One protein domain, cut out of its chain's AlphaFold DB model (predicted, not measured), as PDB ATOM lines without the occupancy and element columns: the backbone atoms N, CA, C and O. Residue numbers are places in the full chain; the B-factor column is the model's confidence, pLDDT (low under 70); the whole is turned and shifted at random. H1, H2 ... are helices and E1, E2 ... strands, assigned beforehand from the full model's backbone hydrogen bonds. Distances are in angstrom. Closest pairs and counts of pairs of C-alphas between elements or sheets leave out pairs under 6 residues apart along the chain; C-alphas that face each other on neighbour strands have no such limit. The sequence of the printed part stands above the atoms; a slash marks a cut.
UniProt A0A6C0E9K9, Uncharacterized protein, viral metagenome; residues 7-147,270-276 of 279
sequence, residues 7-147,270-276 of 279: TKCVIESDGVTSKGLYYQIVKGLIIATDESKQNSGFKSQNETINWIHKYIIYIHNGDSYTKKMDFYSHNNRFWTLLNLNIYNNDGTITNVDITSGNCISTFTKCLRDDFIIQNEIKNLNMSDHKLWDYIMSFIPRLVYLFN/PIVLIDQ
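AT A GLANCE: This is residues 7 to 147 and 270 to 276 of the 279 residues of an uncharacterized protein of viral metagenome (UniProt A0A6C0E9K9). Look for one strongly twisted sheet of nine strands, with H1 and H4 packed over the same face and the sheet curling round H3; H2 only grazes it. At one end of the sheet E1, E2 and E9 fold back, bringing E9 close to the first residues of E6, while the hairpin E4 and E5 makes one end of the long axis. The printed part has 148 residues, with eight strands, then four helices, then E9; its class is mixed, helices and strands. The branched sheet is antiparallel but for the parallel pair E1 and E9. The whole is compact, with a radius of gyration of the C-alphas of 15.1 A and spans of 47 by 36 by 29 A.

IN THESE COORDINATES: Find E5, residues 49 to 60, from C-alpha 49 at (13.817, 33.938, 26.116) over 35.2 A to C-alpha 60 at (30.965, 42.947, -3.226). Around it find E3, residues 29 to 34, 16.9 A; E4, 41 to 43; and E6, 65 to 74, 25.9 A, which bends by 61 degrees at residue 68. Further on are E7, 81 to 87, 17.0 A, and E8, 93 to 96. E1 is 7 to 13, 19.0 A; E2, 16 to 26, 27.6 A, bends by 68 degrees at residue 19. H1 is 103 to 112, 14.3 A; H2, 118 to 123; H3, 128 to 136; H4, 138 to 146. E9, 271 to 275, ends at (22.482, 33.809, 1.027).

HOW THE PARTS SIT: Start at E5: E3 and E4 lie on one side of it, with N 30 and O 58 at 2.9 A and N 42 and O 50 at 3.1 A, and E6 on the other side, N 55 and O 71 at 2.9 A. Continue through E7, N 85 and O 70 at 2.8 A, to edge strand E8, N 94 and O 86 at 2.8 A. From E3 go to E2, N 23 and O 31 at 2.9 A, then E1, N 9 and O 20 at 2.9 A, then edge strand E9, N 273 and O 10 at 2.8 A; these pairs are within hydrogen-bond range. The closest C-alphas of E6 and E9, Tyr 65 and Leu 273, are 6.0 A apart. H1 lies over E6 and E7 at a height over the sheet of 9.3 A, along the strands. H4, on the same face, lies only just over E3 alone, with E5 one C-alpha short, at a height of 7.9 A. H1 and H3 touch, about perpendicular at 87 degrees, closest at the C-alphas of Thr 108 and Asp 128, 5.8 A. H1 and H2 touch only at the corner, closest at the C-alphas of Arg 112 and Gln 118, 4.9 A. H3 and H4 meet only through their link. In the four helices every O i to N i+4 pair is within hydrogen-bond range.

THE WHOLE: The two C-alphas farthest apart, Asn 46 and Asn 119, are 48.3 A from each other. Residues 148 to 269 are not printed; C-alphas 147 and 270 are 18.9 A apart across the cut. Of the links printed whole, none is long. The model's mean pLDDT over the printed part is 80.6; 28 residues are under 70, among them 36 to 52 and 74 to 80.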
ATOM      1  N   THR A   7      21.570  51.180   5.422       88.00
ATOM      2  CA  THR A   7      20.741  51.150   4.208       88.00
ATOM      3  C   THR A   7      19.844  49.913   4.220       88.00
ATOM      4  O   THR A   7      20.180  48.895   4.836       88.00
ATOM      5  N   LYS A   8      18.687  49.991   3.553       89.25
ATOM      6  CA  LYS A   8      17.779  48.846   3.384       89.25
ATOM      7  C   LYS A   8      18.367  47.839   2.393       89.25
ATOM      8  O   LYS A   8      18.905  48.214   1.353       89.25
ATOM      9  N   CYS A   9      18.206  46.554   2.676       89.69
ATOM     10  CA  CYS A   9      18.499  45.479   1.732       89.69
ATOM     11  C   CYS A   9      17.379  44.439   1.717       89.69
ATOM     12  O   CYS A   9      16.425  44.483   2.498       89.69
ATOM     13  N   VAL A  10      17.508  43.502   0.792       89.81
ATOM     14  CA  VAL A  10      16.740  42.270   0.728       89.81
ATOM     15  C   VAL A  10      17.732  41.123   0.861       89.81
ATOM     16  O   VAL A  10      18.745  41.128   0.170       89.81
ATOM     17  N   ILE A  11      17.465  40.171   1.754       87.94
ATOM     18  CA  ILE A  11      18.277  38.960   1.910       87.94
ATOM     19  C   ILE A  11      17.465  37.768   1.405       87.94
ATOM     20  O   ILE A  11      16.358  37.528   1.886       87.94
ATOM     21  N   GLU A  12      18.004  37.040   0.432       86.19
ATOM     22  CA  GLU A  12      17.406  35.825  -0.125       86.19
ATOM     23  C   GLU A  12      18.155  34.596   0.389       86.19
ATOM     24  O   GLU A  12      19.316  34.412   0.051       86.19
ATOM     25  N   SER A  13      17.500  33.757   1.190       79.19
ATOM     26  CA  SER A  13      18.059  32.512   1.743       79.19
ATOM     27  C   SER A  13      17.101  31.374   1.437       79.19
ATOM     28  O   SER A  13      15.931  31.454   1.806       79.19
ATOM     29  N   ASP A  14      17.571  30.318   0.772       71.31
ATOM     30  CA  ASP A  14      16.788  29.092   0.524       71.31
ATOM     31  C   ASP A  14      15.407  29.338  -0.122       71.31
ATOM     32  O   ASP A  14      14.406  28.705   0.215       71.31
ATOM     33  N   GLY A  15      15.332  30.309  -1.040       69.38
ATOM     34  CA  GLY A  15      14.084  30.702  -1.706       69.38
ATOM     35  C   GLY A  15      13.147  31.574  -0.859       69.38
ATOM     36  O   GLY A  15      12.047  31.894  -1.306       69.38
ATOM     37  N   VAL A  16      13.571  31.984   0.341       79.00
ATOM     38  CA  VAL A  16      12.858  32.930   1.204       79.00
ATOM     39  C   VAL A  16      13.511  34.303   1.117       79.00
ATOM     40  O   VAL A  16      14.680  34.485   1.450       79.00
ATOM     41  N   THR A  17      12.719  35.289   0.714       84.94
ATOM     42  CA  THR A  17      13.118  36.695   0.639       84.94
ATOM     43  C   THR A  17      12.705  37.426   1.920       84.94
ATOM     44  O   THR A  17      11.521  37.475   2.257       84.94
ATOM     45  N   SER A  18      13.665  38.021   2.628       86.88
ATOM     46  CA  SER A  18      13.446  38.762   3.878       86.88
ATOM     47  C   SER A  18      13.957  40.199   3.766       86.88
ATOM     48  O   SER A  18      14.975  40.468   3.123       86.88
ATOM     49  N   LYS A  19      13.253  41.151   4.388       88.62
ATOM     50  CA  LYS A  19      13.703  42.550   4.455       88.62
ATOM     51  C   LYS A  19      14.869  42.663   5.428       88.62
ATOM     52  O   LYS A  19      14.823  42.099   6.519       88.62
ATOM     53  N   GLY A  20      15.892  43.415   5.046       89.56
ATOM     54  CA  GLY A  20      17.122  43.551   5.808       89.56
ATOM     55  C   GLY A  20      17.598  44.985   5.978       89.56
ATOM     56  O   GLY A  20      17.130  45.917   5.320       89.56
ATOM     57  N   LEU A  21      18.572  45.131   6.870       90.75
ATOM     58  CA  LEU A  21      19.396  46.322   7.020       90.75
ATOM     59  C   LEU A  21      20.862  45.923   6.890       90.75
ATOM     60  O   LEU A  21      21.261  44.834   7.321       90.75
ATOM     61  N   TYR A  22      21.673  46.822   6.343       92.12
ATOM     62  CA  TYR A  22      23.109  46.612   6.248       92.12
ATOM     63  C   TYR A  22      23.917  47.893   6.448       92.12
ATOM     64  O   TYR A  22      23.438  49.005   6.217       92.12
ATOM     65  N   TYR A  23      25.178  47.704   6.831       91.19
ATOM     66  CA  TYR A  23      26.225  48.717   6.779       91.19
ATOM     67  C   TYR A  23      27.311  48.285   5.803       91.19
ATOM     68  O   TYR A  23      27.784  47.149   5.850       91.19
ATOM     69  N   GLN A  24      27.756  49.216   4.963       91.38
ATOM     70  CA  GLN A  24      28.989  49.063   4.199       91.38
ATOM     71  C   GLN A  24      30.156  49.629   5.014       91.38
ATOM     72  O   GLN A  24      30.304  50.843   5.137       91.38
ATOM     73  N   ILE A  25      30.971  48.749   5.591       90.50
ATOM     74  CA  ILE A  25      32.035  49.108   6.542       90.50
ATOM     75  C   ILE A  25      33.189  49.818   5.826       90.50
ATOM     76  O   ILE A  25      33.681  50.851   6.277       90.50
ATOM     77  N   VAL A  26      33.595  49.251   4.692       90.44
ATOM     78  CA  VAL A  26      34.512  49.830   3.705       90.44
ATOM     79  C   VAL A  26      33.989  49.493   2.317       90.44
ATOM     80  O   VAL A  26      33.037  48.721   2.176       90.44
ATOM     81  N   LYS A  27      34.588  50.055   1.264       89.00
ATOM     82  CA  LYS A  27      34.217  49.689  -0.103       89.00
ATOM     83  C   LYS A  27      34.302  48.171  -0.284       89.00
ATOM     84  O   LYS A  27      35.341  47.572  -0.043       89.00
ATOM     85  N   GLY A  28      33.186  47.562  -0.676       89.56
ATOM     86  CA  GLY A  28      33.117  46.127  -0.928       89.56
ATOM     87  C   GLY A  28      32.868  45.238   0.294       89.56
ATOM     88  O   GLY A  28      32.573  44.075   0.077       89.56
ATOM     89  N   LEU A  29      32.925  45.729   1.540       94.00
ATOM     90  CA  LEU A  29      32.645  44.917   2.738       94.00
ATOM     91  C   LEU A  29      31.335  45.347   3.398       94.00
ATOM     92  O   LEU A  29      31.202  46.490   3.844       94.00
ATOM     93  N   ILE A  30      30.400  44.410   3.518       94.12
ATOM     94  CA  ILE A  30      29.076  44.635   4.092       94.12
ATOM     95  C   ILE A  30      28.859  43.729   5.300       94.12
ATOM     96  O   ILE A  30      29.184  42.548   5.247       94.12
ATOM     97  N   ILE A  31      28.248  44.272   6.353       93.25
ATOM     98  CA  ILE A  31      27.599  43.499   7.418       93.25
ATOM     99  C   ILE A  31      26.092  43.747   7.367       93.25
ATOM    100  O   ILE A  31      25.652  44.895   7.294       93.25
ATOM    101  N   ALA A  32      25.304  42.677   7.388       92.31
ATOM    102  CA  ALA A  32      23.858  42.719   7.222       92.31
ATOM    103  C   ALA A  32      23.131  41.804   8.214       92.31
ATOM    104  O   ALA A  32      23.703  40.862   8.766       92.31
ATOM    105  N   THR A  33      21.844  42.079   8.407       89.19
ATOM    106  CA  THR A  33      20.888  41.180   9.063       89.19
ATOM    107  C   THR A  33      19.491  41.384   8.489       89.19
ATOM    108  O   THR A  33      19.157  42.474   8.025       89.19
ATOM    109  N   ASP A  34      18.662  40.343   8.558       84.81
ATOM    110  CA  ASP A  34      17.265  40.390   8.139       84.81
ATOM    111  C   ASP A  34      16.271  40.394   9.313       84.81
ATOM    112  O   ASP A  34      16.580  39.953  10.420       84.81
ATOM    113  N   GLU A  35      15.061  40.886   9.052       76.00
ATOM    114  CA  GLU A  35      13.975  41.054  10.020       76.00
ATOM    115  C   GLU A  35      13.544  39.729  10.676       76.00
ATOM    116  O   GLU A  35      13.234  39.688  11.871       76.00
ATOM    117  N   SER A  36      13.553  38.624   9.924       68.19
ATOM    118  CA  SER A  36      13.137  37.305  10.423       68.19
ATOM    119  C   SER A  36      14.084  36.782  11.505       68.19
ATOM    120  O   SER A  36      13.641  36.183  12.487       68.19
ATOM    121  N   LYS A  37      15.382  37.078  11.372       66.75
ATOM    122  CA  LYS A  37      16.435  36.692  12.325       66.75
ATOM    123  C   LYS A  37      16.588  37.677  13.482       66.75
ATOM    124  O   LYS A  37      17.354  37.417  14.402       66.75
ATOM    125  N   GLN A  38      15.864  38.795  13.451       65.25
ATOM    126  CA  GLN A  38      15.826  39.772  14.543       65.25
ATOM    127  C   GLN A  38      14.623  39.576  15.475       65.25
ATOM    128  O   GLN A  38      14.641  40.058  16.604       65.25
ATOM    129  N   ASN A  39      13.615  38.808  15.046       55.69
ATOM    130  CA  ASN A  39      12.425  38.478  15.837       55.69
ATOM    131  C   ASN A  39      12.479  37.072  16.483       55.69
ATOM    132  O   ASN A  39      11.513  36.653  17.124       55.69
ATOM    133  N   SER A  40      13.576  36.320  16.330       47.69
ATOM    134  CA  SER A  40      13.693  34.954  16.853       47.69
ATOM    135  C   SER A  40      14.118  34.914  18.325       47.69
ATOM    136  O   SER A  40      15.303  34.975  18.658       47.69
ATOM    137  N   GLY A  41      13.144  34.741  19.218       41.91
ATOM    138  CA  GLY A  41      13.383  34.228  20.565       41.91
ATOM    139  C   GLY A  41      13.444  32.699  20.540       41.91
ATOM    140  O   GLY A  41      12.470  32.058  20.143       41.91
ATOM    141  N   PHE A  42      14.552  32.087  20.970       35.19
ATOM    142  CA  PHE A  42      14.546  30.648  21.237       35.19
ATOM    143  C   PHE A  42      13.793  30.421  22.555       35.19
ATOM    144  O   PHE A  42      14.214  30.905  23.609       35.19
ATOM    145  N   LYS A  43      12.672  29.693  22.515       36.88
ATOM    146  CA  LYS A  43      12.067  29.129  23.727       36.88
ATOM    147  C   LYS A  43      12.812  27.840  24.056       36.88
ATOM    148  O   LYS A  43      12.546  26.796  23.467       36.88
ATOM    149  N   SER A  44      13.765  27.922  24.978       33.12
ATOM    150  CA  SER A  44      14.220  26.739  25.708       33.12
ATOM    151  C   SER A  44      13.018  26.133  26.447       33.12
ATOM    152  O   SER A  44      12.182  26.872  26.968       33.12
ATOM    153  N   GLN A  45      12.915  24.798  26.481       39.09
ATOM    154  CA  GLN A  45      11.816  24.077  27.141       39.09
ATOM    155  C   GLN A  45      11.690  24.383  28.642       39.09
ATOM    156  O   GLN A  45      10.642  24.104  29.208       39.09
ATOM    157  N   ASN A  46      12.692  25.022  29.252       39.91
ATOM    158  CA  ASN A  46      12.608  25.644  30.567       39.91
ATOM    159  C   ASN A  46      13.297  27.020  30.513       39.91
ATOM    160  O   ASN A  46      14.498  27.082  30.268       39.91
ATOM    161  N   GLU A  47      12.520  28.083  30.735       46.50
ATOM    162  CA  GLU A  47      12.913  29.412  31.244       46.50
ATOM    163  C   GLU A  47      13.979  30.251  30.483       46.50
ATOM    164  O   GLU A  47      15.044  29.798  30.076       46.50
ATOM    165  N   THR A  48      13.697  31.560  30.375       44.12
ATOM    166  CA  THR A  48      14.438  32.645  29.679       44.12
ATOM    167  C   THR A  48      14.398  32.632  28.142       44.12
ATOM    168  O   THR A  48      14.953  31.765  27.475       44.12
ATOM    169  N   ILE A  49      13.756  33.655  27.558       47.66
ATOM    170  CA  ILE A  49      13.817  33.938  26.116       47.66
ATOM    171  C   ILE A  49      15.232  34.431  25.804       47.66
ATOM    172  O   ILE A  49      15.584  35.561  26.142       47.66
ATOM    173  N   ASN A  50      16.035  33.597  25.146       52.59
ATOM    174  CA  ASN A  50      17.314  34.024  24.593       52.59
ATOM    175  C   ASN A  50      17.093  34.427  23.136       52.59
ATOM    176  O   ASN A  50      16.881  33.581  22.265       52.59
ATOM    177  N   TRP A  51      17.117  35.733  22.879       56.84
ATOM    178  CA  TRP A  51      17.101  36.276  21.525       56.84
ATOM    179  C   TRP A  51      18.442  35.965  20.862       56.84
ATOM    180  O   TRP A  51      19.503  36.345  21.373       56.84
ATOM    181  N   ILE A  52      18.387  35.205  19.770       67.44
ATOM    182  CA  ILE A  52      19.549  34.853  18.957       67.44
ATOM    183  C   ILE A  52      19.387  35.572  17.628       67.44
ATOM    184  O   ILE A  52      18.386  35.384  16.937       67.44
ATOM    185  N   HIS A  53      20.387  36.372  17.289       76.06
ATOM    186  CA  HIS A  53      20.406  37.204  16.099       76.06
ATOM    187  C   HIS A  53      21.459  36.682  15.125       76.06
ATOM    188  O   HIS A  53      22.591  36.428  15.539       76.06
ATOM    189  N   LYS A  54      21.091  36.511  13.849       83.94
ATOM    190  CA  LYS A  54      22.025  36.144  12.770       83.94
ATOM    191  C   LYS A  54      22.589  37.411  12.140       83.94
ATOM    192  O   LYS A  54      21.824  38.311  11.808       83.94
ATOM    193  N   TYR A  55      23.891  37.438  11.906       88.75
ATOM    194  CA  TYR A  55      24.551  38.475  11.122       88.75
ATOM    195  C   TYR A  55      25.355  37.823  10.013       88.75
ATOM    196  O   TYR A  55      25.890  36.726  10.177       88.75
ATOM    197  N   ILE A  56      25.413  38.501   8.875       91.88
ATOM    198  CA  ILE A  56      26.027  37.977   7.664       91.88
ATOM    199  C   ILE A  56      26.993  39.024   7.129       91.88
ATOM    200  O   ILE A  56      26.662  40.209   7.057       91.88
ATOM    201  N   ILE A  57      28.192  38.586   6.762       93.94
ATOM    202  CA  ILE A  57      29.199  39.413   6.109       93.94
ATOM    203  C   ILE A  57      29.256  39.045   4.634       93.94
ATOM    204  O   ILE A  57      29.460  37.881   4.282       93.94
ATOM    205  N   TYR A  58      29.122  40.060   3.789       93.25
ATOM    206  CA  TYR A  58      29.206  39.949   2.339       93.25
ATOM    207  C   TYR A  58      30.397  40.726   1.798       93.25
ATOM    208  O   TYR A  58      30.769  41.780   2.325       93.25
ATOM    209  N   ILE A  59      30.942  40.223   0.695       91.81
ATOM    210  CA  ILE A  59      31.920  40.918  -0.128       91.81
ATOM    211  C   ILE A  59      31.296  41.228  -1.485       91.81
ATOM    212  O   ILE A  59      30.680  40.365  -2.105       91.81
ATOM    213  N   HIS A  60      31.444  42.469  -1.935       87.75
ATOM    214  CA  HIS A  60      30.965  42.947  -3.226       87.75
ATOM    215  C   HIS A  60      32.144  43.156  -4.177       87.75
ATOM    216  O   HIS A  60      33.048  43.941  -3.886       87.75
ATOM    217  N   ASN A  61      32.103  42.494  -5.333       79.31
ATOM    218  CA  ASN A  61      33.158  42.543  -6.353       79.31
ATOM    219  C   ASN A  61      32.855  43.479  -7.542       79.31
ATOM    220  O   ASN A  61      33.692  43.606  -8.431       79.31
ATOM    221  N   GLY A  62      31.698  44.143  -7.555       75.19
ATOM    222  CA  GLY A  62      31.219  45.007  -8.641       75.19
ATOM    223  C   GLY A  62      29.906  44.501  -9.236       75.19
ATOM    224  O   GLY A  62      28.985  45.285  -9.458       75.19
ATOM    225  N   ASP A  63      29.814  43.183  -9.416       74.38
ATOM    226  CA  ASP A  63      28.733  42.532 -10.161       74.38
ATOM    227  C   ASP A  63      27.824  41.692  -9.258       74.38
ATOM    228  O   ASP A  63      26.642  41.505  -9.549       74.38
ATOM    229  N   SER A  64      28.356  41.190  -8.141       81.62
ATOM    230  CA  SER A  64      27.620  40.344  -7.208       81.62
ATOM    231  C   SER A  64      28.058  40.539  -5.758       81.62
ATOM    232  O   SER A  64      29.104  41.123  -5.454       81.62
ATOM    233  N   TYR A  65      27.211  40.051  -4.850       86.75
ATOM    234  CA  TYR A  65      27.493  39.954  -3.424       86.75
ATOM    235  C   TYR A  65      27.736  38.492  -3.071       86.75
ATOM    236  O   TYR A  65      26.860  37.652  -3.268       86.75
ATOM    237  N   THR A  66      28.908  38.194  -2.529       87.88
ATOM    238  CA  THR A  66      29.275  36.851  -2.084       87.88
ATOM    239  C   THR A  66      29.260  36.809  -0.570       87.88
ATOM    240  O   THR A  66      29.902  37.630   0.092       87.88
ATOM    241  N   LYS A  67      28.524  35.853  -0.006       90.62
ATOM    242  CA  LYS A  67      28.545  35.602   1.430       90.62
ATOM    243  C   LYS A  67      29.923  35.089   1.832       90.62
ATOM    244  O   LYS A  67      30.380  34.076   1.317       90.62
ATOM    245  N   LYS A  68      30.578  35.789   2.756       92.75
ATOM    246  CA  LYS A  68      31.900  35.408   3.264       92.75
ATOM    247  C   LYS A  68      31.824  34.765   4.636       92.75
ATOM    248  O   LYS A  68      32.573  33.835   4.921       92.75
ATOM    249  N   MET A  69      30.943  35.268   5.498       93.38
ATOM    250  CA  MET A  69      30.783  34.750   6.855       93.38
ATOM    251  C   MET A  69      29.342  34.878   7.318       93.38
ATOM    252  O   MET A  69      28.647  35.814   6.924       93.38
ATOM    253  N   ASP A  70      28.921  33.996   8.215       91.25
ATOM    254  CA  ASP A  70      27.795  34.276   9.098       91.25
ATOM    255  C   ASP A  70      28.085  33.847  10.532       91.25
ATOM    256  O   ASP A  70      29.000  33.071  10.814       91.25
ATOM    257  N   PHE A  71      27.347  34.441  11.458       87.81
ATOM    258  CA  PHE A  71      27.468  34.141  12.871       87.81
ATOM    259  C   PHE A  71      26.180  34.485  13.606       87.81
ATOM    260  O   PHE A  71      25.421  35.375  13.210       87.81
ATOM    261  N   TYR A  72      25.955  33.786  14.710       83.44
ATOM    262  CA  TYR A  72      24.891  34.079  15.654       83.44
ATOM    263  C   TYR A  72      25.455  34.780  16.888       83.44
ATOM    264  O   TYR A  72      26.553  34.472  17.355       83.44
ATOM    265  N   SER A  73      24.684  35.706  17.450       76.69
ATOM    266  CA  SER A  73      25.006  36.324  18.734       76.69
ATOM    267  C   SER A  73      23.767  36.485  19.608       76.69
ATOM    268  O   SER A  73      22.654  36.668  19.110       76.69
ATOM    269  N   HIS A  74      23.970  36.404  20.921       69.25
ATOM    270  CA  HIS A  74      22.939  36.727  21.898       69.25
ATOM    271  C   HIS A  74      22.759  38.229  22.068       69.25
ATOM    272  O   HIS A  74      23.716  39.000  22.033       69.25
ATOM    273  N   ASN A  75      21.529  38.615  22.400       57.44
ATOM    274  CA  ASN A  75      21.233  39.945  22.910       57.44
ATOM    275  C   ASN A  75      21.530  40.093  24.419       57.44
ATOM    276  O   ASN A  75      20.674  40.526  25.192       57.44
ATOM    277  N   ASN A  76      22.696  39.637  24.883       48.72
ATOM    278  CA  ASN A  76      23.065  39.686  26.301       48.72
ATOM    279  C   ASN A  76      24.177  40.713  26.578       48.72
ATOM    280  O   ASN A  76      24.810  41.249  25.673       48.72
ATOM    281  N   ARG A  77      24.392  40.999  27.874       44.12
ATOM    282  CA  ARG A  77      25.259  42.070  28.409       44.12
ATOM    283  C   ARG A  77      26.732  42.010  27.948       44.12
ATOM    284  O   ARG A  77      27.507  42.928  28.186       44.12
ATOM    285  N   PHE A  78      27.138  40.939  27.290       50.12
ATOM    286  CA  PHE A  78      28.466  40.769  26.732       50.12
ATOM    287  C   PHE A  78      28.239  40.080  25.401       50.12
ATOM    288  O   PHE A  78      27.835  38.923  25.424       50.12
ATOM    289  N   TRP A  79      28.413  40.785  24.277       59.12
ATOM    290  CA  TRP A  79      28.244  40.227  22.933       59.12
ATOM    291  C   TRP A  79      28.921  38.869  22.835       59.12
ATOM    292  O   TRP A  79      30.140  38.763  22.713       59.12
ATOM    293  N   THR A  80      28.116  37.822  22.960       67.44
ATOM    294  CA  THR A  80      28.627  36.464  22.955       67.44
ATOM    295  C   THR A  80      28.387  35.969  21.550       67.44
ATOM    296  O   THR A  80      27.240  35.745  21.151       67.44
ATOM    297  N   LEU A  81      29.460  35.902  20.766       76.44
ATOM    298  CA  LEU A  81      29.442  35.153  19.519       76.44
ATOM    299  C   LEU A  81      29.125  33.699  19.883       76.44
ATOM    300  O   LEU A  81      29.710  33.182  20.829       76.44
ATOM    301  N   LEU A  82      28.186  33.068  19.185       77.06
ATOM    302  CA  LEU A  82      27.772  31.683  19.441       77.06
ATOM    303  C   LEU A  82      28.425  30.696  18.485       77.06
ATOM    304  O   LEU A  82      28.753  29.575  18.860       77.06
ATOM    305  N   ASN A  83      28.614  31.126  17.249       83.94
ATOM    306  CA  ASN A  83      29.343  30.407  16.225       83.94
ATOM    307  C   ASN A  83      29.892  31.419  15.221       83.94
ATOM    308  O   ASN A  83      29.460  32.568  15.191       83.94
ATOM    309  N   LEU A  84      30.829  30.984  14.393       89.88
ATOM    310  CA  LEU A  84      31.261  31.721  13.218       89.88
ATOM    311  C   LEU A  84      31.506  30.712  12.109       89.88
ATOM    312  O   LEU A  84      32.341  29.820  12.258       89.88
ATOM    313  N   ASN A  85      30.791  30.874  11.004       91.50
ATOM    314  CA  ASN A  85      30.976  30.077   9.807       91.50
ATOM    315  C   ASN A  85      31.661  30.951   8.761       91.50
ATOM    316  O   ASN A  85      31.210  32.061   8.476       91.50
ATOM    317  N   ILE A  86      32.754  30.452   8.191       92.62
ATOM    318  CA  ILE A  86      33.475  31.100   7.097       92.62
ATOM    319  C   ILE A  86      33.241  30.292   5.826       92.62
ATOM    320  O   ILE A  86      33.504  29.091   5.800       92.62
ATOM    321  N   TYR A  87      32.777  30.971   4.785       90.44
ATOM    322  CA  TYR A  87      32.508  30.403   3.470       90.44
ATOM    323  C   TYR A  87      33.744  30.606   2.595       90.44
ATOM    324  O   TYR A  87      34.116  31.736   2.258       90.44
ATOM    325  N   ASN A  88      34.426  29.504   2.295       85.94
ATOM    326  CA  ASN A  88      35.644  29.508   1.502       85.94
ATOM    327  C   ASN A  88      35.321  29.499   0.005       85.94
ATOM    328  O   ASN A  88      34.274  29.029  -0.432       85.94
ATOM    329  N   ASN A  89      36.269  29.979  -0.800       81.62
ATOM    330  CA  ASN A  89      36.104  30.058  -2.255       81.62
ATOM    331  C   ASN A  89      36.032  28.676  -2.935       81.62
ATOM    332  O   ASN A  89      35.652  28.597  -4.097       81.62
ATOM    333  N   ASP A  90      36.432  27.610  -2.242       82.38
ATOM    334  CA  ASP A  90      36.360  26.222  -2.710       82.38
ATOM    335  C   ASP A  90      35.020  25.538  -2.375       82.38
ATOM    336  O   ASP A  90      34.888  24.330  -2.557       82.38
ATOM    337  N   GLY A  91      34.041  26.296  -1.864       80.75
ATOM    338  CA  GLY A  91      32.723  25.798  -1.465       80.75
ATOM    339  C   GLY A  91      32.687  25.167  -0.070       80.75
ATOM    340  O   GLY A  91      31.619  24.788   0.406       80.75
ATOM    341  N   THR A  92      33.824  25.064   0.626       87.81
ATOM    342  CA  THR A  92      33.850  24.519   1.989       87.81
ATOM    343  C   THR A  92      33.422  25.553   3.031       87.81
ATOM    344  O   THR A  92      33.650  26.757   2.888       87.81
ATOM    345  N   ILE A  93      32.835  25.070   4.129       89.69
ATOM    346  CA  ILE A  93      32.464  25.894   5.282       89.69
ATOM    347  C   ILE A  93      33.399  25.564   6.445       89.69
ATOM    348  O   ILE A  93      33.452  24.428   6.919       89.69
ATOM    349  N   THR A  94      34.128  26.568   6.928       89.56
ATOM    350  CA  THR A  94      34.948  26.456   8.140       89.56
ATOM    351  C   THR A  94      34.149  26.930   9.345       89.56
ATOM    352  O   THR A  94      33.871  28.121   9.479       89.56
ATOM    353  N   ASN A  95      33.813  26.002  10.240       89.56
ATOM    354  CA  ASN A  95      33.193  26.311  11.527       89.56
ATOM    355  C   ASN A  95      34.289  26.681  12.535       89.56
ATOM    356  O   ASN A  95      35.110  25.839  12.905       89.56
ATOM    357  N   VAL A  96      34.322  27.938  12.964       87.81
ATOM    358  CA  VAL A  96      35.334  28.453  13.889       87.81
ATOM    359  C   VAL A  96      34.870  28.241  15.326       87.81
ATOM    360  O   VAL A  96      33.830  28.752  15.743       87.81
ATOM    361  N   ASP A  97      35.670  27.509  16.101       80.06
ATOM    362  CA  ASP A  97      35.443  27.341  17.533       80.06
ATOM    363  C   ASP A  97      35.745  28.647  18.282       80.06
ATOM    364  O   ASP A  97      36.899  29.061  18.442       80.06
ATOM    365  N   ILE A  98      34.683  29.281  18.770       79.62
ATOM    366  CA  ILE A  98      34.720  30.531  19.533       79.62
ATOM    367  C   ILE A  98      35.445  30.406  20.880       79.62
ATOM    368  O   ILE A  98      35.928  31.409  21.405       79.62
ATOM    369  N   THR A  99      35.557  29.194  21.434       75.12
ATOM    370  CA  THR A  99      36.190  28.943  22.741       75.12
ATOM    371  C   THR A  99      37.707  28.795  22.643       75.12
ATOM    372  O   THR A  99      38.415  28.957  23.635       75.12
ATOM    373  N   SER A 100      38.224  28.571  21.431       69.06
ATOM    374  CA  SER A 100      39.641  28.301  21.161       69.06
ATOM    375  C   SER A 100      40.573  29.520  21.281       69.06
ATOM    376  O   SER A 100      41.782  29.389  21.100       69.06
ATOM    377  N   GLY A 101      40.040  30.723  21.528       68.94
ATOM    378  CA  GLY A 101      40.810  31.977  21.595       68.94
ATOM    379  C   GLY A 101      41.311  32.514  20.242       68.94
ATOM    380  O   GLY A 101      41.730  33.666  20.166       68.94
ATOM    381  N   ASN A 102      41.204  31.736  19.157       81.62
ATOM    382  CA  ASN A 102      41.667  32.096  17.807       81.62
ATOM    383  C   ASN A 102      40.559  32.635  16.882       81.62
ATOM    384  O   ASN A 102      40.775  32.818  15.683       81.62
ATOM    385  N   CYS A 103      39.362  32.899  17.408       87.06
ATOM    386  CA  CYS A 103      38.240  33.382  16.600       87.06
ATOM    387  C   CYS A 103      38.553  34.724  15.916       87.06
ATOM    388  O   CYS A 103      38.363  34.867  14.711       87.06
ATOM    389  N   ILE A 104      39.093  35.686  16.673       89.62
ATOM    390  CA  ILE A 104      39.408  37.037  16.181       89.62
ATOM    391  C   ILE A 104      40.464  36.987  15.073       89.62
ATOM    392  O   ILE A 104      40.302  37.622  14.031       89.62
ATOM    393  N   SER A 105      41.534  36.214  15.271       90.62
ATOM    394  CA  SER A 105      42.602  36.078  14.278       90.62
ATOM    395  C   SER A 105      42.109  35.368  13.017       90.62
ATOM    396  O   SER A 105      42.400  35.817  11.915       90.62
ATOM    397  N   THR A 106      41.297  34.316  13.154       91.50
ATOM    398  CA  THR A 106      40.723  33.593  12.006       91.50
ATOM    399  C   THR A 106      39.779  34.483  11.196       91.50
ATOM    400  O   THR A 106      39.898  34.563   9.972       91.50
ATOM    401  N   PHE A 107      38.891  35.211  11.878       92.31
ATOM    402  CA  PHE A 107      37.978  36.173  11.262       92.31
ATOM    403  C   PHE A 107      38.735  37.253  10.485       92.31
ATOM    404  O   PHE A 107      38.506  37.468   9.296       92.31
ATOM    405  N   THR A 108      39.675  37.929  11.145       94.00
ATOM    406  CA  THR A 108      40.389  39.059  10.539       94.00
ATOM    407  C   THR A 108      41.332  38.621   9.433       94.00
ATOM    408  O   THR A 108      41.399  39.296   8.407       94.00
ATOM    409  N   LYS A 109      41.993  37.469   9.581       93.44
ATOM    410  CA  LYS A 109      42.803  36.875   8.518       93.44
ATOM    411  C   LYS A 109      41.971  36.607   7.267       93.44
ATOM    412  O   LYS A 109      42.376  37.014   6.186       93.44
ATOM    413  N   CYS A 110      40.784  36.017   7.410       93.75
ATOM    414  CA  CYS A 110      39.908  35.751   6.271       93.75
ATOM    415  C   CYS A 110      39.512  37.032   5.507       93.75
ATOM    416  O   CYS A 110      39.456  37.017   4.280       93.75
ATOM    417  N   LEU A 111      39.309  38.160   6.202       94.62
ATOM    418  CA  LEU A 111      39.052  39.452   5.546       94.62
ATOM    419  C   LEU A 111      40.305  40.070   4.908       94.62
ATOM    420  O   LEU A 111      40.207  40.720   3.872       94.62
ATOM    421  N   ARG A 112      41.479  39.905   5.528       94.38
ATOM    422  CA  ARG A 112      42.751  40.434   5.008       94.38
ATOM    423  C   ARG A 112      43.250  39.673   3.784       94.38
ATOM    424  O   ARG A 112      43.849  40.293   2.913       94.38
ATOM    425  N   ASP A 113      43.004  38.370   3.741       93.19
ATOM    426  CA  ASP A 113      43.439  37.487   2.656       93.19
ATOM    427  C   ASP A 113      42.484  37.546   1.447       93.19
ATOM    428  O   ASP A 113      42.784  36.998   0.385       93.19
ATOM    429  N   ASP A 114      41.332  38.216   1.571       92.00
ATOM    430  CA  ASP A 114      40.380  38.349   0.475       92.00
ATOM    431  C   ASP A 114      40.839  39.389  -0.558       92.00
ATOM    432  O   ASP A 114      40.920  40.589  -0.287       92.00
ATOM    433  N   PHE A 115      41.114  38.932  -1.782       91.00
ATOM    434  CA  PHE A 115      41.720  39.752  -2.832       91.00
ATOM    435  C   PHE A 115      40.891  40.980  -3.242       91.00
ATOM    436  O   PHE A 115      41.471  41.934  -3.770       91.00
ATOM    437  N   ILE A 116      39.572  40.971  -3.009       90.75
ATOM    438  CA  ILE A 116      38.656  42.053  -3.395       90.75
ATOM    439  C   ILE A 116      38.784  43.228  -2.423       90.75
ATOM    440  O   ILE A 116      38.854  44.382  -2.844       90.75
ATOM    441  N   ILE A 117      38.840  42.938  -1.121       93.06
ATOM    442  CA  ILE A 117      38.788  43.951  -0.054       93.06
ATOM    443  C   ILE A 117      40.117  44.144   0.682       93.06
ATOM    444  O   ILE A 117      40.227  45.080   1.473       93.06
ATOM    445  N   GLN A 118      41.141  43.322   0.419       93.69
ATOM    446  CA  GLN A 118      42.430  43.354   1.129       93.69
ATOM    447  C   GLN A 118      43.034  44.760   1.234       93.69
ATOM    448  O   GLN A 118      43.538  45.144   2.289       93.69
ATOM    449  N   ASN A 119      42.954  45.558   0.164       94.00
ATOM    450  CA  ASN A 119      43.509  46.909   0.139       94.00
ATOM    451  C   ASN A 119      42.702  47.850   1.034       94.00
ATOM    452  O   ASN A 119      43.284  48.595   1.817       94.00
ATOM    453  N   GLU A 120      41.374  47.774   0.972       94.56
ATOM    454  CA  GLU A 120      40.474  48.574   1.806       94.56
ATOM    455  C   GLU A 120      40.650  48.235   3.294       94.56
ATOM    456  O   GLU A 120      40.773  49.129   4.130       94.56
ATOM    457  N   ILE A 121      40.775  46.945   3.624       95.25
ATOM    458  CA  ILE A 121      41.034  46.478   4.992       95.25
ATOM    459  C   ILE A 121      42.422  46.902   5.476       95.25
ATOM    460  O   ILE A 121      42.576  47.345   6.615       95.25
ATOM    461  N   LYS A 122      43.446  46.818   4.621       92.44
ATOM    462  CA  LYS A 122      44.798  47.284   4.950       92.44
ATOM    463  C   LYS A 122      44.832  48.794   5.200       92.44
ATOM    464  O   LYS A 122      45.510  49.230   6.129       92.44
ATOM    465  N   ASN A 123      44.068  49.574   4.434       93.81
ATOM    466  CA  ASN A 123      43.984  51.030   4.569       93.81
ATOM    467  C   ASN A 123      43.364  51.485   5.899       93.81
ATOM    468  O   ASN A 123      43.646  52.597   6.341       93.81
ATOM    469  N   LEU A 124      42.586  50.630   6.578       91.44
ATOM    470  CA  LEU A 124      42.096  50.916   7.933       91.44
ATOM    471  C   LEU A 124      43.229  51.005   8.967       91.44
ATOM    472  O   LEU A 124      43.054  51.645  10.000       91.44
ATOM    473  N   ASN A 125      44.384  50.377   8.705       93.44
ATOM    474  CA  ASN A 125      45.554  50.374   9.590       93.44
ATOM    475  C   ASN A 125      45.230  49.969  11.048       93.44
ATOM    476  O   ASN A 125      45.714  50.559  12.015       93.44
ATOM    477  N   MET A 126      44.370  48.961  11.211       94.12
ATOM    478  CA  MET A 126      43.949  48.424  12.510       94.12
ATOM    479  C   MET A 126      44.648  47.093  12.804       94.12
ATOM    480  O   MET A 126      44.889  46.303  11.889       94.12
ATOM    481  N   SER A 127      44.941  46.818  14.080       94.62
ATOM    482  CA  SER A 127      45.283  45.464  14.542       94.62
ATOM    483  C   SER A 127      44.054  44.554  14.489       94.62
ATOM    484  O   SER A 127      42.934  45.044  14.382       94.62
ATOM    485  N   ASP A 128      44.241  43.240  14.592       92.56
ATOM    486  CA  ASP A 128      43.133  42.285  14.452       92.56
ATOM    487  C   ASP A 128      42.032  42.493  15.499       92.56
ATOM    488  O   ASP A 128      40.860  42.574  15.149       92.56
ATOM    489  N   HIS A 129      42.396  42.718  16.764       90.44
ATOM    490  CA  HIS A 129      41.416  43.073  17.796       90.44
ATOM    491  C   HIS A 129      40.650  44.356  17.460       90.44
ATOM    492  O   HIS A 129      39.428  44.365  17.507       90.44
ATOM    493  N   LYS A 130      41.346  45.418  17.033       90.38
ATOM    494  CA  LYS A 130      40.688  46.685  16.682       90.38
ATOM    495  C   LYS A 130      39.778  46.553  15.462       90.38
ATOM    496  O   LYS A 130      38.723  47.174  15.434       90.38
ATOM    497  N   LEU A 131      40.183  45.771  14.460       92.50
ATOM    498  CA  LEU A 131      39.376  45.515  13.268       92.50
ATOM    499  C   LEU A 131      38.118  44.718  13.622       92.50
ATOM    500  O   LEU A 131      37.029  45.059  13.165       92.50
ATOM    501  N   TRP A 132      38.268  43.687  14.456       90.44
ATOM    502  CA  TRP A 132      37.150  42.928  15.001       90.44
ATOM    503  C   TRP A 132      36.188  43.838  15.763       90.44
ATOM    504  O   TRP A 132      35.021  43.914  15.392       90.44
ATOM    505  N   ASP A 133      36.677  44.589  16.752       85.94
ATOM    506  CA  ASP A 133      35.849  45.486  17.564       85.94
ATOM    507  C   ASP A 133      35.138  46.530  16.694       85.94
ATOM    508  O   ASP A 133      33.945  46.782  16.865       85.94
ATOM    509  N   TYR A 134      35.839  47.089  15.701       87.75
ATOM    510  CA  TYR A 134      35.266  48.040  14.754       87.75
ATOM    511  C   TYR A 134      34.110  47.429  13.950       87.75
ATOM    512  O   TYR A 134      33.029  48.015  13.909       87.75
ATOM    513  N   ILE A 135      34.293  46.243  13.360       89.81
ATOM    514  CA  ILE A 135      33.245  45.567  12.577       89.81
ATOM    515  C   ILE A 135      32.076  45.136  13.473       89.81
ATOM    516  O   ILE A 135      30.911  45.357  13.136       89.81
ATOM    517  N   MET A 136      32.373  44.572  14.643       85.00
ATOM    518  CA  MET A 136      31.359  44.120  15.596       85.00
ATOM    519  C   MET A 136      30.573  45.291  16.199       85.00
ATOM    520  O   MET A 136      29.413  45.122  16.567       85.00
ATOM    521  N   SER A 137      31.131  46.508  16.218       81.19
ATOM    522  CA  SER A 137      30.424  47.708  16.686       81.19
ATOM    523  C   SER A 137      29.190  48.083  15.849       81.19
ATOM    524  O   SER A 137      28.340  48.836  16.325       81.19
ATOM    525  N   PHE A 138      29.042  47.547  14.629       83.62
ATOM    526  CA  PHE A 138      27.864  47.768  13.777       83.62
ATOM    527  C   PHE A 138      26.683  46.845  14.115       83.62
ATOM    528  O   PHE A 138      25.547  47.134  13.744       83.62
ATOM    529  N   ILE A 139      26.915  45.768  14.861       80.44
ATOM    530  CA  ILE A 139      25.880  44.827  15.306       80.44
ATOM    531  C   ILE A 139      24.833  45.505  16.203       80.44
ATOM    532  O   ILE A 139      23.659  45.496  15.825       80.44
ATOM    533  N   PRO A 140      25.198  46.162  17.331       73.12
ATOM    534  CA  PRO A 140      24.228  46.909  18.135       73.12
ATOM    535  C   PRO A 140      23.436  47.913  17.317       73.12
ATOM    536  O   PRO A 140      22.257  48.161  17.578       73.12
ATOM    537  N   ARG A 141      24.112  48.495  16.320       79.12
ATOM    538  CA  ARG A 141      23.532  49.511  15.467       79.12
ATOM    539  C   ARG A 141      22.386  48.952  14.635       79.12
ATOM    540  O   ARG A 141      21.318  49.554  14.585       79.12
ATOM    541  N   LEU A 142      22.597  47.793  14.019       81.88
ATOM    542  CA  LEU A 142      21.562  47.086  13.266       81.88
ATOM    543  C   LEU A 142      20.391  46.684  14.172       81.88
ATOM    544  O   LEU A 142      19.244  46.944  13.821       81.88
ATOM    545  N   VAL A 143      20.676  46.123  15.354       75.50
ATOM    546  CA  VAL A 143      19.645  45.682  16.312       75.50
ATOM    547  C   VAL A 143      18.722  46.828  16.710       75.50
ATOM    548  O   VAL A 143      17.504  46.711  16.603       75.50
ATOM    549  N   TYR A 144      19.276  47.955  17.151       76.19
ATOM    550  CA  TYR A 144      18.470  49.114  17.538       76.19
ATOM    551  C   TYR A 144      17.615  49.629  16.375       76.19
ATOM    552  O   TYR A 144      16.427  49.861  16.566       76.19
ATOM    553  N   LEU A 145      18.182  49.754  15.168       80.38
ATOM    554  CA  LEU A 145      17.455  50.282  14.008       80.38
ATOM    555  C   LEU A 145      16.291  49.380  13.574       80.38
ATOM    556  O   LEU A 145      15.280  49.899  13.118       80.38
ATOM    557  N   PHE A 146      16.373  48.063  13.789       75.75
ATOM    558  CA  PHE A 146      15.228  47.161  13.605       75.75
ATOM    559  C   PHE A 146      14.108  47.364  14.627       75.75
ATOM    560  O   PHE A 146      12.962  47.000  14.371       75.75
ATOM    561  N   ASN A 147      14.427  47.935  15.783       70.88
ATOM    562  CA  ASN A 147      13.451  48.214  16.827       70.88
ATOM    563  C   ASN A 147      12.938  49.646  16.769       70.88
ATOM    564  O   ASN A 147      12.092  49.998  17.579       70.88
ATOM    565  N   PRO A 270      16.457  48.694  -2.613       77.69
ATOM    566  CA  PRO A 270      17.258  47.866  -1.731       77.69
ATOM    567  C   PRO A 270      18.119  46.916  -2.564       77.69
ATOM    568  O   PRO A 270      17.635  46.287  -3.507       77.69
ATOM    569  N   ILE A 271      19.393  46.795  -2.197       82.31
ATOM    570  CA  ILE A 271      20.270  45.793  -2.802       82.31
ATOM    571  C   ILE A 271      19.778  44.390  -2.435       82.31
ATOM    572  O   ILE A 271      19.301  44.171  -1.319       82.31
ATOM    573  N   VAL A 272      19.915  43.446  -3.363       83.44
ATOM    574  CA  VAL A 272      19.613  42.032  -3.118       83.44
ATOM    575  C   VAL A 272      20.906  41.322  -2.727       83.44
ATOM    576  O   VAL A 272      21.877  41.310  -3.483       83.44
ATOM    577  N   LEU A 273      20.917  40.763  -1.521       84.31
ATOM    578  CA  LEU A 273      21.990  39.961  -0.956       84.31
ATOM    579  C   LEU A 273      21.542  38.502  -0.978       84.31
ATOM    580  O   LEU A 273      20.552  38.143  -0.345       84.31
ATOM    581  N   ILE A 274      22.261  37.660  -1.708       79.69
ATOM    582  CA  ILE A 274      21.892  36.257  -1.870       79.69
ATOM    583  C   ILE A 274      22.692  35.429  -0.858       79.69
ATOM    584  O   ILE A 274      23.913  35.327  -0.942       79.69
ATOM    585  N   ASP A 275      22.001  34.863   0.129       71.12
ATOM    586  CA  ASP A 275      22.482  33.809   1.027       71.12
ATOM    587  C   ASP A 275      22.341  32.451   0.306       71.12
ATOM    588  O   ASP A 275      21.515  31.613   0.656       71.12
ATOM    589  N   GLN A 276      23.092  32.278  -0.787       60.19
ATOM    590  CA  GLN A 276      23.269  30.977  -1.429       60.19
ATOM    591  C   GLN A 276      24.587  30.384  -0.948       60.19
ATOM    592  O   GLN A 276      25.637  31.026  -1.035       60.19
TER     593      GLN A 276